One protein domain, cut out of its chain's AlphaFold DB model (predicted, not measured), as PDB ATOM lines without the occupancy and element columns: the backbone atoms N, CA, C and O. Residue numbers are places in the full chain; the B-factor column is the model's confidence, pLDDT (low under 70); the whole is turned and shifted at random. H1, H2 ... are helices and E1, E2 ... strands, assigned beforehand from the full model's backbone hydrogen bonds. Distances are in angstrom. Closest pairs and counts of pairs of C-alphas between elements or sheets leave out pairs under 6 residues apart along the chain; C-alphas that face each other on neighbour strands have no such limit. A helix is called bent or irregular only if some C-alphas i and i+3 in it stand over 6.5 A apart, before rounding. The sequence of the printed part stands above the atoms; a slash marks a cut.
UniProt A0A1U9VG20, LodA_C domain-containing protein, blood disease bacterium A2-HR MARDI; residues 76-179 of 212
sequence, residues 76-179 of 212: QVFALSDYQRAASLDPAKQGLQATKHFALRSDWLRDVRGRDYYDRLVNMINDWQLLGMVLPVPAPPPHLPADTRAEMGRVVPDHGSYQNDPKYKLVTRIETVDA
ATOM      1  N   GLN A  76     -35.361  38.063 -10.186       91.75
ATOM      2  CA  GLN A  76     -34.401  39.105 -10.525       91.75
ATOM      3  C   GLN A  76     -33.200  39.024  -9.586       91.75
ATOM      4  O   GLN A  76     -33.332  39.133  -8.365       91.75
ATOM      5  N   VAL A  77     -32.011  38.849 -10.152       94.44
ATOM      6  CA  VAL A  77     -30.772  38.608  -9.402       94.44
ATOM      7  C   VAL A  77     -29.694  39.619  -9.757       94.44
ATOM      8  O   VAL A  77     -29.695  40.208 -10.838       94.44
ATOM      9  N   PHE A  78     -28.750  39.819  -8.840       96.12
ATOM     10  CA  PHE A  78     -27.536  40.572  -9.128       96.12
ATOM     11  C   PHE A  78     -26.548  39.653  -9.856       96.12
ATOM     12  O   PHE A  78     -25.968  38.758  -9.237       96.12
ATOM     13  N   ALA A  79     -26.418  39.807 -11.175       92.56
ATOM     14  CA  ALA A  79     -25.592  38.911 -11.980       92.56
ATOM     15  C   ALA A  79     -24.100  39.078 -11.657       92.56
ATOM     16  O   ALA A  79     -23.641  40.169 -11.314       92.56
ATOM     17  N   LEU A  80     -23.317  38.005 -11.823       90.62
ATOM     18  CA  LEU A  80     -21.875  38.031 -11.548       90.62
ATOM     19  C   LEU A  80     -21.139  39.130 -12.326       90.62
ATOM     20  O   LEU A  80     -20.247  39.776 -11.784       90.62
ATOM     21  N   SER A  81     -21.519  39.338 -13.587       86.81
ATOM     22  CA  SER A  81     -20.940  40.354 -14.471       86.81
ATOM     23  C   SER A  81     -21.145  41.769 -13.947       86.81
ATOM     24  O   SER A  81     -20.226  42.591 -13.984       86.81
ATOM     25  N   ASP A  82     -22.346  42.032 -13.439       91.62
ATOM     26  CA  ASP A  82     -22.757  43.335 -12.932       91.62
ATOM     27  C   ASP A  82     -22.052  43.598 -11.601       91.62
ATOM     28  O   ASP A  82     -21.499  44.678 -11.391       91.62
ATOM     29  N   TYR A  83     -21.948  42.566 -10.752       94.31
ATOM     30  CA  TYR A  83     -21.115  42.598  -9.552       94.31
ATOM     31  C   TYR A  83     -19.659  42.911  -9.876       94.31
ATOM     32  O   TYR A  83     -19.100  43.848  -9.312       94.31
ATOM     33  N   GLN A  84     -19.039  42.173 -10.794       91.75
ATOM     34  CA  GLN A  84     -17.634  42.378 -11.142       91.75
ATOM     35  C   GLN A  84     -17.389  43.775 -11.698       91.75
ATOM     36  O   GLN A  84     -16.380  44.395 -11.362       91.75
ATOM     37  N   ARG A  85     -18.318  44.306 -12.504       90.38
ATOM     38  CA  ARG A  85     -18.204  45.678 -12.995       90.38
ATOM     39  C   ARG A  85     -18.340  46.685 -11.859       90.38
ATOM     40  O   ARG A  85     -17.430  47.490 -11.688       90.38
ATOM     41  N   ALA A  86     -19.399  46.605 -11.052       93.94
ATOM     42  CA  ALA A  86     -19.618  47.494  -9.908       93.94
ATOM     43  C   ALA A  86     -18.438  47.476  -8.921       93.94
ATOM     44  O   ALA A  86     -18.021  48.522  -8.426       93.94
ATOM     45  N   ALA A  87     -17.871  46.295  -8.674       94.31
ATOM     46  CA  ALA A  87     -16.722  46.091  -7.801       94.31
ATOM     47  C   ALA A  87     -15.416  46.673  -8.370       94.31
ATOM     48  O   ALA A  87     -14.569  47.112  -7.598       94.31
ATOM     49  N   SER A  88     -15.250  46.681  -9.698       92.56
ATOM     50  CA  SER A  88     -14.030  47.165 -10.367       92.56
ATOM     51  C   SER A  88     -13.922  48.689 -10.483       92.56
ATOM     52  O   SER A  88     -12.837  49.203 -10.747       92.56
ATOM     53  N   LEU A  89     -15.035  49.407 -10.328       91.69
ATOM     54  CA  LEU A  89     -15.098  50.851 -10.531       91.69
ATOM     55  C   LEU A  89     -14.651  51.612  -9.280       91.69
ATOM     56  O   LEU A  89     -15.026  51.264  -8.162       91.69
ATOM     57  N   ASP A  90     -13.896  52.693  -9.486       90.44
ATOM     58  CA  ASP A  90     -13.529  53.627  -8.421       90.44
ATOM     59  C   ASP A  90     -14.740  54.520  -8.094       90.44
ATOM     60  O   ASP A  90     -15.134  55.340  -8.933       90.44
ATOM     61  N   PRO A  91     -15.342  54.417  -6.896       90.44
ATOM     62  CA  PRO A  91     -16.516  55.206  -6.538       90.44
ATOM     63  C   PRO A  91     -16.241  56.718  -6.516       90.44
ATOM     64  O   PRO A  91     -17.170  57.494  -6.733       90.44
ATOM     65  N   ALA A  92     -14.990  57.152  -6.313       91.12
ATOM     66  CA  ALA A  92     -14.634  58.571  -6.304       91.12
ATOM     67  C   ALA A  92     -14.665  59.196  -7.707       91.12
ATOM     68  O   ALA A  92     -14.901  60.394  -7.845       91.12
ATOM     69  N   LYS A  93     -14.445  58.389  -8.752       90.31
ATOM     70  CA  LYS A  93     -14.424  58.840 -10.154       90.31
ATOM     71  C   LYS A  93     -15.687  58.448 -10.913       90.31
ATOM     72  O   LYS A  93     -16.141  59.179 -11.784       90.31
ATOM     73  N   GLN A  94     -16.243  57.281 -10.596       90.75
ATOM     74  CA  GLN A  94     -17.280  56.599 -11.372       90.75
ATOM     75  C   GLN A  94     -18.437  56.108 -10.484       90.75
ATOM     76  O   GLN A  94     -19.126  55.149 -10.831       90.75
ATOM     77  N   GLY A  95     -18.698  56.773  -9.351       90.12
ATOM     78  CA  GLY A  95     -19.717  56.363  -8.373       90.12
ATOM     79  C   GLY A  95     -21.127  56.158  -8.943       90.12
ATOM     80  O   GLY A  95     -21.825  55.227  -8.535       90.12
ATOM     81  N   LEU A  96     -21.535  56.955  -9.941       91.69
ATOM     82  CA  LEU A  96     -22.813  56.753 -10.632       91.69
ATOM     83  C   LEU A  96     -22.831  55.443 -11.433       91.69
ATOM     84  O   LEU A  96     -23.821  54.716 -11.380       91.69
ATOM     85  N   GLN A  97     -21.745  55.111 -12.137       91.00
ATOM     86  CA  GLN A  97     -21.650  53.848 -12.876       91.00
ATOM     87  C   GLN A  97     -21.573  52.659 -11.915       91.00
ATOM     88  O   GLN A  97     -22.259  51.665 -12.131       91.00
ATOM     89  N   ALA A  98     -20.827  52.780 -10.811       93.31
ATOM     90  CA  ALA A  98     -20.777  51.746  -9.777       93.31
ATOM     91  C   ALA A  98     -22.177  51.458  -9.206       93.31
ATOM     92  O   ALA A  98     -22.608  50.306  -9.176       93.31
ATOM     93  N   THR A  99     -22.925  52.511  -8.852       94.94
ATOM     94  CA  THR A  99     -24.315  52.398  -8.377       94.94
ATOM     95  C   THR A  99     -25.237  51.812  -9.444       94.94
ATOM     96  O   THR A  99     -26.061  50.959  -9.131       94.94
ATOM     97  N   LYS A 100     -25.097  52.227 -10.709       94.44
ATOM     98  CA  LYS A 100     -25.895  51.703 -11.826       94.44
ATOM     99  C   LYS A 100     -25.710  50.197 -11.992       94.44
ATOM    100  O   LYS A 100     -26.702  49.482 -12.079       94.44
ATOM    101  N   HIS A 101     -24.465  49.721 -12.027       93.69
ATOM    102  CA  HIS A 101     -24.174  48.289 -12.147       93.69
ATOM    103  C   HIS A 101     -24.653  47.522 -10.912       93.69
ATOM    104  O   HIS A 101     -25.244  46.461 -11.057       93.69
ATOM    105  N   PHE A 102     -24.503  48.083  -9.708       95.75
ATOM    106  CA  PHE A 102     -25.019  47.472  -8.478       95.75
ATOM    107  C   PHE A 102     -26.558  47.381  -8.431       95.75
ATOM    108  O   PHE A 102     -27.125  46.404  -7.935       95.75
ATOM    109  N   ALA A 103     -27.253  48.398  -8.942       95.62
ATOM    110  CA  ALA A 103     -28.711  48.445  -8.978       95.62
ATOM    111  C   ALA A 103     -29.312  47.586 -10.101       95.62
ATOM    112  O   ALA A 103     -30.502  47.271 -10.052       95.62
ATOM    113  N   LEU A 104     -28.516  47.195 -11.100       93.56
ATOM    114  CA  LEU A 104     -28.985  46.397 -12.222       93.56
ATOM    115  C   LEU A 104     -29.339  44.981 -11.760       93.56
ATOM    116  O   LEU A 104     -28.509  44.255 -11.211       93.56
ATOM    117  N   ARG A 105     -30.592  44.583 -11.998       92.50
ATOM    118  CA  ARG A 105     -31.062  43.221 -11.753       92.50
ATOM    119  C   ARG A 105     -31.373  42.533 -13.068       92.50
ATOM    120  O   ARG A 105     -32.079  43.067 -13.921       92.50
ATOM    121  N   SER A 106     -30.809  41.346 -13.210       91.12
ATOM    122  CA  SER A 106     -30.957  40.494 -14.377       91.12
ATOM    123  C   SER A 106     -32.028  39.445 -14.118       91.12
ATOM    124  O   SER A 106     -32.118  38.908 -13.015       91.12
ATOM    125  N   ASP A 107     -32.802  39.116 -15.148       90.62
ATOM    126  CA  ASP A 107     -33.726  37.983 -15.122       90.62
ATOM    127  C   ASP A 107     -32.954  36.679 -14.863       90.62
ATOM    128  O   ASP A 107     -32.007  36.338 -15.578       90.62
ATOM    129  N   TRP A 108     -33.329  35.944 -13.824       92.38
ATOM    130  CA  TRP A 108     -32.706  34.682 -13.448       92.38
ATOM    131  C   TRP A 108     -33.011  33.579 -14.466       92.38
ATOM    132  O   TRP A 108     -32.154  32.741 -14.749       92.38
ATOM    133  N   LEU A 109     -34.175  33.613 -15.116       91.06
ATOM    134  CA  LEU A 109     -34.574  32.599 -16.093       91.06
ATOM    135  C   LEU A 109     -34.082  32.876 -17.517       91.06
ATOM    136  O   LEU A 109     -34.392  32.101 -18.418       91.06
ATOM    137  N   ARG A 110     -33.292  33.933 -17.735       89.19
ATOM    138  CA  ARG A 110     -32.882  34.443 -19.059       89.19
ATOM    139  C   ARG A 110     -32.352  33.408 -20.062       89.19
ATOM    140  O   ARG A 110     -32.508  33.608 -21.263       89.19
ATOM    141  N   ASP A 111     -31.775  32.303 -19.590       85.38
ATOM    142  CA  ASP A 111     -31.245  31.227 -20.444       85.38
ATOM    143  C   ASP A 111     -32.286  30.146 -20.784       85.38
ATOM    144  O   ASP A 111     -32.151  29.445 -21.786       85.38
ATOM    145  N   VAL A 112     -33.347  30.034 -19.981       89.75
ATOM    146  CA  VAL A 112     -34.412  29.033 -20.133       89.75
ATOM    147  C   VAL A 112     -35.743  29.630 -20.586       89.75
ATOM    148  O   VAL A 112     -36.656  28.867 -20.876       89.75
ATOM    149  N   ARG A 113     -35.865  30.962 -20.732       88.75
ATOM    150  CA  ARG A 113     -37.107  31.660 -21.141       88.75
ATOM    151  C   ARG A 113     -37.805  31.065 -22.373       88.75
ATOM    152  O   ARG A 113     -39.026  31.049 -22.401       88.75
ATOM    153  N   GLY A 114     -37.064  30.542 -23.355       87.75
ATOM    154  CA  GLY A 114     -37.668  29.918 -24.542       87.75
ATOM    155  C   GLY A 114     -38.418  30.913 -25.435       87.75
ATOM    156  O   GLY A 114     -38.151  32.101 -25.366       87.75
ATOM    157  N   ARG A 115     -39.308  30.458 -26.327       89.00
ATOM    158  CA  ARG A 115     -40.146  31.372 -27.138       89.00
ATOM    159  C   ARG A 115     -41.467  31.727 -26.463       89.00
ATOM    160  O   ARG A 115     -42.026  32.778 -26.749       89.00
ATOM    161  N   ASP A 116     -41.963  30.832 -25.623       90.00
ATOM    162  CA  ASP A 116     -43.250  30.922 -24.952       90.00
ATOM    163  C   ASP A 116     -43.214  30.162 -23.615       90.00
ATOM    164  O   ASP A 116     -42.186  29.608 -23.212       90.00
ATOM    165  N   TYR A 117     -44.357  30.140 -22.927       89.25
ATOM    166  CA  TYR A 117     -44.535  29.454 -21.650       89.25
ATOM    167  C   TYR A 117     -44.124  27.974 -21.699       89.25
ATOM    168  O   TYR A 117     -43.424  27.506 -20.803       89.25
ATOM    169  N   TYR A 118     -44.519  27.235 -22.737       93.12
ATOM    170  CA  TYR A 118     -44.266  25.797 -22.817       93.12
ATOM    171  C   TYR A 118     -42.807  25.499 -23.143       93.12
ATOM    172  O   TYR A 118     -42.209  24.622 -22.517       93.12
ATOM    173  N   ASP A 119     -42.205  26.267 -24.052       94.38
ATOM    174  CA  ASP A 119     -40.768  26.204 -24.307       94.38
ATOM    175  C   ASP A 119     -39.978  26.460 -23.018       94.38
ATOM    176  O   ASP A 119     -38.980  25.785 -22.765       94.38
ATOM    177  N   ARG A 120     -40.427  27.403 -22.178       92.81
ATOM    178  CA  ARG A 120     -39.796  27.694 -20.887       92.81
ATOM    179  C   ARG A 120     -39.802  26.483 -19.958       92.81
ATOM    180  O   ARG A 120     -38.764  26.143 -19.390       92.81
ATOM    181  N   LEU A 121     -40.948  25.811 -19.833       94.69
ATOM    182  CA  LEU A 121     -41.076  24.594 -19.026       94.69
ATOM    183  C   LEU A 121     -40.149  23.483 -19.531       94.69
ATOM    184  O   LEU A 121     -39.430  22.868 -18.742       94.69
ATOM    185  N   VAL A 122     -40.131  23.252 -20.847       95.62
ATOM    186  CA  VAL A 122     -39.272  22.239 -21.475       95.62
ATOM    187  C   VAL A 122     -37.795  22.570 -21.269       95.62
ATOM    188  O   VAL A 122     -37.013  21.688 -20.917       95.62
ATOM    189  N   ASN A 123     -37.400  23.832 -21.438       94.56
ATOM    190  CA  ASN A 123     -36.025  24.254 -21.193       94.56
ATOM    191  C   ASN A 123     -35.640  24.052 -19.730       94.56
ATOM    192  O   ASN A 123     -34.567  23.521 -19.487       94.56
ATOM    193  N   MET A 124     -36.493  24.383 -18.754       94.50
ATOM    194  CA  MET A 124     -36.148  24.129 -17.352       94.50
ATOM    195  C   MET A 124     -35.931  22.639 -17.077       94.50
ATOM    196  O   MET A 124     -34.977  22.280 -16.393       94.50
ATOM    197  N   ILE A 125     -36.773  21.756 -17.622       96.19
ATOM    198  CA  ILE A 125     -36.597  20.308 -17.437       96.19
ATOM    199  C   ILE A 125     -35.190  19.869 -17.876       96.19
ATOM    200  O   ILE A 125     -34.549  19.092 -17.166       96.19
ATOM    201  N   ASN A 126     -34.699  20.399 -18.998       95.38
ATOM    202  CA  ASN A 126     -33.401  20.032 -19.566       95.38
ATOM    203  C   ASN A 126     -32.214  20.772 -18.924       95.38
ATOM    204  O   ASN A 126     -31.160  20.181 -18.697       95.38
ATOM    205  N   ASP A 127     -32.393  22.055 -18.611       93.12
ATOM    206  CA  ASP A 127     -31.302  23.012 -18.423       93.12
ATOM    207  C   ASP A 127     -31.268  23.630 -17.008       93.12
ATOM    208  O   ASP A 127     -30.416  24.479 -16.749       93.12
ATOM    209  N   TRP A 128     -32.128  23.216 -16.060       92.06
ATOM    210  CA  TRP A 128     -32.195  23.820 -14.709       92.06
ATOM    211  C   TRP A 128     -30.842  23.888 -13.987       92.06
ATOM    212  O   TRP A 128     -30.566  24.849 -13.272       92.06
ATOM    213  N   GLN A 129     -29.986  22.883 -14.185       92.00
ATOM    214  CA  GLN A 129     -28.666  22.805 -13.556       92.00
ATOM    215  C   GLN A 129     -27.696  23.901 -14.032       92.00
ATOM    216  O   GLN A 129     -26.714  24.173 -13.349       92.00
ATOM    217  N   LEU A 130     -27.975  24.544 -15.175       90.06
ATOM    218  CA  LEU A 130     -27.163  25.643 -15.703       90.06
ATOM    219  C   LEU A 130     -27.422  26.964 -14.966       90.06
ATOM    220  O   LEU A 130     -26.621  27.895 -15.087       90.06
ATOM    221  N   LEU A 131     -28.538  27.073 -14.238       91.31
ATOM    222  CA  LEU A 131     -28.920  28.299 -13.544       91.31
ATOM    223  C   LEU A 131     -27.953  28.619 -12.402       91.31
ATOM    224  O   LEU A 131     -27.453  27.741 -11.700       91.31
ATOM    225  N   GLY A 132     -27.698  29.911 -12.205       91.88
ATOM    226  CA  GLY A 132     -26.827  30.375 -11.132       91.88
ATOM    227  C   GLY A 132     -27.498  30.323  -9.762       91.88
ATOM    228  O   GLY A 132     -28.716  30.443  -9.634       91.88
ATOM    229  N   MET A 133     -26.688  30.205  -8.717       94.19
ATOM    230  CA  MET A 133     -27.122  30.284  -7.324       94.19
ATOM    231  C   MET A 133     -26.793  31.659  -6.749       94.19
ATOM    232  O   MET A 133     -25.713  32.193  -6.988       94.19
ATOM    233  N   VAL A 134     -27.696  32.231  -5.954       96.06
ATOM    234  CA  VAL A 134     -27.452  33.512  -5.275       96.06
ATOM    235  C   VAL A 134     -26.680  33.260  -3.983       96.06
ATOM    236  O   VAL A 134     -27.230  32.742  -3.010       96.06
ATOM    237  N   LEU A 135     -25.405  33.644  -3.966       96.06
ATOM    238  CA  LEU A 135     -24.484  33.391  -2.860       96.06
ATOM    239  C   LEU A 135     -23.936  34.704  -2.286       96.06
ATOM    240  O   LEU A 135     -23.793  35.684  -3.022       96.06
ATOM    241  N   PRO A 136     -23.622  34.756  -0.977       97.25
ATOM    242  CA  PRO A 136     -22.904  35.888  -0.408       97.25
ATOM    243  C   PRO A 136     -21.520  36.017  -1.050       97.25
ATOM    244  O   PRO A 136     -20.821  35.025  -1.257       97.25
ATOM    245  N   VAL A 137     -21.126  37.251  -1.340       96.25
ATOM    246  CA  VAL A 137     -19.789  37.577  -1.832       96.25
ATOM    247  C   VAL A 137     -18.831  37.657  -0.641       96.25
ATOM    248  O   VAL A 137     -19.075  38.445   0.274       96.25
ATOM    249  N   PRO A 138     -17.726  36.891  -0.623       94.06
ATOM    250  CA  PRO A 138     -16.698  37.056   0.398       94.06
ATOM    251  C   PRO A 138     -16.013  38.419   0.252       94.06
ATOM    252  O   PRO A 138     -15.458  38.709  -0.804       94.06
ATOM    253  N   ALA A 139     -16.033  39.226   1.317       93.62
ATOM    254  CA  ALA A 139     -15.344  40.519   1.398       93.62
ATOM    255  C   ALA A 139     -15.589  41.436   0.174       93.62
ATOM    256  O   ALA A 139     -14.654  41.721  -0.581       93.62
ATOM    257  N   PRO A 140     -16.833  41.907  -0.048       95.56
ATOM    258  CA  PRO A 140     -17.103  42.852  -1.125       95.56
ATOM    259  C   PRO A 140     -16.302  44.155  -0.918       95.56
ATOM    260  O   PRO A 140     -15.982  44.503   0.225       95.56
ATOM    261  N   PRO A 141     -15.972  44.895  -1.995       95.69
ATOM    262  CA  PRO A 141     -15.310  46.190  -1.882       95.69
ATOM    263  C   PRO A 141     -16.060  47.149  -0.944       95.69
ATOM    264  O   PRO A 141     -17.290  47.107  -0.918       95.69
ATOM    265  N   PRO A 142     -15.366  48.058  -0.231       95.44
ATOM    266  CA  PRO A 142     -15.982  48.904   0.798       95.44
ATOM    267  C   PRO A 142     -17.139  49.793   0.323       95.44
ATOM    268  O   PRO A 142     -17.942  50.237   1.139       95.44
ATOM    269  N   HIS A 143     -17.215  50.094  -0.976       95.19
ATOM    270  CA  HIS A 143     -18.294  50.895  -1.560       95.19
ATOM    271  C   HIS A 143     -19.558  50.097  -1.889       95.19
ATOM    272  O   HIS A 143     -20.562  50.696  -2.267       95.19
ATOM    273  N   LEU A 144     -19.523  48.770  -1.753       95.69
ATOM    274  CA  LEU A 144     -20.691  47.901  -1.851       95.69
ATOM    275  C   LEU A 144     -21.116  47.427  -0.448       95.69
ATOM    276  O   LEU A 144     -20.278  47.331   0.450       95.69
ATOM    277  N   PRO A 145     -22.402  47.094  -0.229       96.75
ATOM    278  CA  PRO A 145     -22.865  46.577   1.057       96.75
ATOM    279  C   PRO A 145     -22.136  45.298   1.484       96.75
ATOM    280  O   PRO A 145     -21.865  44.418   0.664       96.75
ATOM    281  N   ALA A 146     -21.864  45.157   2.783       95.75
ATOM    282  CA  ALA A 146     -21.147  44.001   3.328       95.75
ATOM    283  C   ALA A 146     -21.892  42.666   3.124       95.75
ATOM    284  O   ALA A 146     -21.264  41.614   3.037       95.75
ATOM    285  N   ASP A 147     -23.221  42.705   3.020       96.38
ATOM    286  CA  ASP A 147     -24.097  41.558   2.775       96.38
ATOM    287  C   ASP A 147     -24.400  41.336   1.284       96.38
ATOM    288  O   ASP A 147     -25.352  40.628   0.948       96.38
ATOM    289  N   THR A 148     -23.593  41.915   0.384       96.88
ATOM    290  CA  THR A 148     -23.746  41.744  -1.065       96.88
ATOM    291  C   THR A 148     -23.842  40.263  -1.428       96.88
ATOM    292  O   THR A 148     -22.977  39.450  -1.094       96.88
ATOM    293  N   ARG A 149     -24.900  39.918  -2.166       97.25
ATOM    294  CA  ARG A 149     -25.115  38.592  -2.746       97.25
ATOM    295  C   ARG A 149     -25.142  38.713  -4.253       97.25
ATOM    296  O   ARG A 149     -25.875  39.543  -4.782       97.25
ATOM    297  N   ALA A 150     -24.371  37.872  -4.921       96.12
ATOM    298  CA  ALA A 150     -24.312  37.813  -6.369       96.12
ATOM    299  C   ALA A 150     -24.667  36.407  -6.839       96.12
ATOM    300  O   ALA A 150     -24.516  35.416  -6.122       96.12
ATOM    301  N   GLU A 151     -25.153  36.325  -8.061       94.81
ATOM    302  CA  GLU A 151     -25.348  35.067  -8.747       94.81
ATOM    303  C   GLU A 151     -23.998  34.440  -9.114       94.81
ATOM    304  O   GLU A 151     -23.162  35.084  -9.738       94.81
ATOM    305  N   MET A 152     -23.791  33.174  -8.765       90.62
ATOM    306  CA  MET A 152     -22.552  32.431  -8.992       90.62
ATOM    307  C   MET A 152     -22.846  31.034  -9.541       90.62
ATOM    308  O   MET A 152     -23.952  30.518  -9.404       90.62
ATOM    309  N   GLY A 153     -21.849  30.406 -10.167       88.19
ATOM    310  CA  GLY A 153     -21.968  29.030 -10.664       88.19
ATOM    311  C   GLY A 153     -22.856  28.859 -11.900       88.19
ATOM    312  O   GLY A 153     -23.029  27.733 -12.348       88.19
ATOM    313  N   ARG A 154     -23.380  29.954 -12.477       87.81
ATOM    314  CA  ARG A 154     -24.097  29.907 -13.756       87.81
ATOM    315  C   ARG A 154     -23.151  29.408 -14.846       87.81
ATOM    316  O   ARG A 154     -22.126  30.040 -15.114       87.81
ATOM    317  N   VAL A 155     -23.509  28.299 -15.479       78.06
ATOM    318  CA  VAL A 155     -22.749  27.736 -16.596       78.06
ATOM    319  C   VAL A 155     -23.249  28.395 -17.866       78.06
ATOM    320  O   VAL A 155     -24.365  28.138 -18.311       78.06
ATOM    321  N   VAL A 156     -22.418  29.250 -18.454       65.69
ATOM    322  CA  VAL A 156     -22.749  29.872 -19.733       65.69
ATOM    323  C   VAL A 156     -22.021  29.126 -20.848       65.69
ATOM    324  O   VAL A 156     -20.797  29.006 -20.771       65.69
ATOM    325  N   PRO A 157     -22.719  28.630 -21.887       55.16
ATOM    326  CA  PRO A 157     -22.053  28.132 -23.086       55.16
ATOM    327  C   PRO A 157     -21.106  29.213 -23.631       55.16
ATOM    328  O   PRO A 157     -21.451  30.392 -23.555       55.16
ATOM    329  N   ASP A 158     -19.954  28.821 -24.187       41.12
ATOM    330  CA  ASP A 158     -18.776  29.633 -24.592       41.12
ATOM    331  C   ASP A 158     -19.039  31.014 -25.254       41.12
ATOM    332  O   ASP A 158     -18.175  31.891 -25.277       41.12
ATOM    333  N   HIS A 159     -20.249  31.255 -25.761       38.50
ATOM    334  CA  HIS A 159     -20.711  32.514 -26.356       38.50
ATOM    335  C   HIS A 159     -21.463  33.465 -25.402       38.50
ATOM    336  O   HIS A 159     -22.030  34.466 -25.863       38.50
ATOM    337  N   GLY A 160     -21.526  33.162 -24.105       44.56
ATOM    338  CA  GLY A 160     -22.213  33.987 -23.107       44.56
ATOM    339  C   GLY A 160     -21.436  34.217 -21.811       44.56
ATOM    340  O   GLY A 160     -21.980  34.826 -20.889       44.56
ATOM    341  N   SER A 161     -20.168  33.797 -21.717       53.59
ATOM    342  CA  SER A 161     -19.322  34.322 -20.644       53.59
ATOM    343  C   SER A 161     -19.278  35.849 -20.781       53.59
ATOM    344  O   SER A 161     -19.077  36.391 -21.869       53.59
ATOM    345  N   TYR A 162     -19.513  36.563 -19.683       59.62
ATOM    346  CA  TYR A 162     -19.601  38.028 -19.675       59.62
ATOM    347  C   TYR A 162     -18.346  38.701 -20.255       59.62
ATOM    348  O   TYR A 162     -18.427  39.769 -20.851       59.62
ATOM    349  N   GLN A 163     -17.188  38.043 -20.146       58.72
ATOM    350  CA  GLN A 163     -15.915  38.497 -20.711       58.72
ATOM    351  C   GLN A 163     -15.928  38.527 -22.243       58.72
ATOM    352  O   GLN A 163     -15.244  39.351 -22.850       58.72
ATOM    353  N   ASN A 164     -16.718  37.657 -22.874       65.56
ATOM    354  CA  ASN A 164     -16.886  37.593 -24.320       65.56
ATOM    355  C   ASN A 164     -18.139  38.332 -24.814       65.56
ATOM    356  O   ASN A 164     -18.331  38.422 -26.026       65.56
ATOM    357  N   ASP A 165     -18.951  38.911 -23.922       72.88
ATOM    358  CA  ASP A 165     -20.123  39.692 -24.314       72.88
ATOM    359  C   ASP A 165     -19.690  41.038 -24.941       72.88
ATOM    360  O   ASP A 165     -19.089  41.880 -24.262       72.88
ATOM    361  N   PRO A 166     -19.997  41.293 -26.229       79.12
ATOM    362  CA  PRO A 166     -19.658  42.556 -26.879       79.12
ATOM    363  C   PRO A 166     -20.312  43.768 -26.205       79.12
ATOM    364  O   PRO A 166     -19.743  44.856 -26.253       79.12
ATOM    365  N   LYS A 167     -21.463  43.608 -25.536       77.50
ATOM    366  CA  LYS A 167     -22.089  44.693 -24.767       77.50
ATOM    367  C   LYS A 167     -21.244  45.073 -23.564       77.50
ATOM    368  O   LYS A 167     -21.032  46.260 -23.336       77.50
ATOM    369  N   TYR A 168     -20.741  44.077 -22.835       77.56
ATOM    370  CA  TYR A 168     -19.851  44.310 -21.704       77.56
ATOM    371  C   TYR A 168     -18.613  45.073 -22.178       77.56
ATOM    372  O   TYR A 168     -18.351  46.163 -21.683       77.56
ATOM    373  N   LYS A 169     -17.941  44.583 -23.231       81.88
ATOM    374  CA  LYS A 169     -16.766  45.241 -23.837       81.88
ATOM    375  C   LYS A 169     -17.052  46.671 -24.315       81.88
ATOM    376  O   LYS A 169     -16.224  47.566 -24.147       81.88
ATOM    377  N   LEU A 170     -18.219  46.905 -24.915       84.88
ATOM    378  CA  LEU A 170     -18.620  48.235 -25.367       84.88
ATOM    379  C   LEU A 170     -18.811  49.187 -24.184       84.88
ATOM    380  O   LEU A 170     -18.252  50.279 -24.191       84.88
ATOM    381  N   VAL A 171     -19.553  48.764 -23.157       84.12
ATOM    382  CA  VAL A 171     -19.751  49.551 -21.933       84.12
ATOM    383  C   VAL A 171     -18.409  49.835 -21.269       84.12
ATOM    384  O   VAL A 171     -18.151  50.976 -20.893       84.12
ATOM    385  N   THR A 172     -17.514  48.841 -21.208       83.19
ATOM    386  CA  THR A 172     -16.188  49.052 -20.633       83.19
ATOM    387  C   THR A 172     -15.400  50.112 -21.382       83.19
ATOM    388  O   THR A 172     -14.770  50.947 -20.743       83.19
ATOM    389  N   ARG A 173     -15.472  50.101 -22.720       85.44
ATOM    390  CA  ARG A 173     -14.791  51.076 -23.571       85.44
ATOM    391  C   ARG A 173     -15.385  52.472 -23.394       85.44
ATOM    392  O   ARG A 173     -14.626  53.412 -23.213       85.44
ATOM    393  N   ILE A 174     -16.712  52.606 -23.396       85.38
ATOM    394  CA  ILE A 174     -17.399  53.894 -23.194       85.38
ATOM    395  C   ILE A 174     -17.012  54.509 -21.846       85.38
ATOM    396  O   ILE A 174     -16.669  55.681 -21.787       85.38
ATOM    397  N   GLU A 175     -16.991  53.714 -20.776       83.81
ATOM    398  CA  GLU A 175     -16.618  54.195 -19.439       83.81
ATOM    399  C   GLU A 175     -15.145  54.637 -19.338       83.81
ATOM    400  O   GLU A 175     -14.797  55.367 -18.412       83.81
ATOM    401  N   THR A 176     -14.289  54.222 -20.281       81.69
ATOM    402  CA  THR A 176     -12.895  54.679 -20.398       81.69
ATOM    403  C   THR A 176     -12.690  55.818 -21.400       81.69
ATOM    404  O   THR A 176     -11.658  56.477 -21.327       81.69
ATOM    405  N   VAL A 177     -13.651  56.101 -22.293       81.00
ATOM    406  CA  VAL A 177     -13.541  57.195 -23.283       81.00
ATOM    407  C   VAL A 177     -13.376  58.552 -22.595       81.00
ATOM    408  O   VAL A 177     -12.566  59.360 -23.032       81.00
ATOM    409  N   ASP A 178     -14.073  58.783 -21.482       60.91
ATOM    410  CA  ASP A 178     -13.951  60.042 -20.731       60.91
ATOM    411  C   ASP A 178     -12.690  60.095 -19.844       60.91
ATOM    412  O   ASP A 178     -12.272  61.171 -19.417       60.91
ATOM    413  N   ALA A 179     -12.065  58.943 -19.562       59.44
ATOM    414  CA  ALA A 179     -10.809  58.862 -18.812       59.44
ATOM    415  C   ALA A 179      -9.583  59.152 -19.698       59.44
ATOM    416  O   ALA A 179      -8.567  59.639 -19.203       59.44
TER     417      ALA A 179
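This is residues 76 to 179 of the 212 residues of the protein "LodA_C domain-containing protein" of blood disease bacterium A2-HR MARDI (UniProt A0A1U9VG20). In an elongated model, H1 lies nearest the middle and is paired side by side with H2 in a short helical hairpin; a small two-strand hairpin, E1 and E2, has its strand E2 by the beginning of H1, and H4 lies across a gap on another side of H1, running much the same way as H1. H3 makes one far end and touches no helix. The printed part has 104 residues, with four named helices and two named strands in the order H1 H2 H3 E1 E2 H4; the sheet, E1 - E2, is antiparallel, and the class is mostly helix. The whole is only just compact, close to loose, with a radius of gyration of the C-alphas of 15.3 A, and it spans 47 by 30 by 21 A.

Residues 76 to 77 pair with residues 106 to 107, antiparallel. H1, residues 80 to 88, and H2, residues 91 to 103, form a helical hairpin: they run opposite ways at a shallow tilt of 16 degrees. H2 touches H1 with residues 97 to 102 alone; the closest C-alphas, of Ala 86 and Ala 98, are 4.4 A apart. H2 is irregular, with C-alphas 93 and 96 8.7 A apart, and so is H3, residues 117 to 130, with C-alphas 126 and 129 8.1 A apart. H3 is apart from H1 and H2. E1, residues 133 to 136, and E2, residues 149 to 152, form an antiparallel hairpin at 138 degrees, with N 133 and O 152 at 2.8 A and N 150 and O 135 at 3.0 A, within hydrogen-bond range. The closest C-alphas of H1 and E2, those of Leu 80 and Glu 151, are 5.4 A apart. H4, residues 166 to 177, is near H1, with 5 pairs of C-alphas within 10 A, and only just apart from H2, the closest C-alphas being 8.3 A apart. Every O i to N i+4 pair is within hydrogen-bond range in H1 and H4; in H2 it is 7 of 9, in H3 8 of 10.

H1 begins at C-alpha 80, (-21.875, 38.031, -11.548), and is 12.1 A long; H2 is 14.2 A. H3 is 18.8 A long, from C-alpha 117 at (-44.535, 29.454, -21.650). E1 is 9.9 A and E2 9.1 A. H4 is 16.3 A long and ends at C-alpha 177, (-13.541, 57.195, -23.283).

The C-alphas farthest apart, of Tyr 118 and Ala 179, are 47.2 A apart. The printed part has no cut. The links H2 to H3, E1 to E2 and E2 to H4 are long; H1 to H2 and H3 to E1 are tight. The mean pLDDT of the printed part is 87.2, with residues 156 to 164 and 178 to 179 under 70.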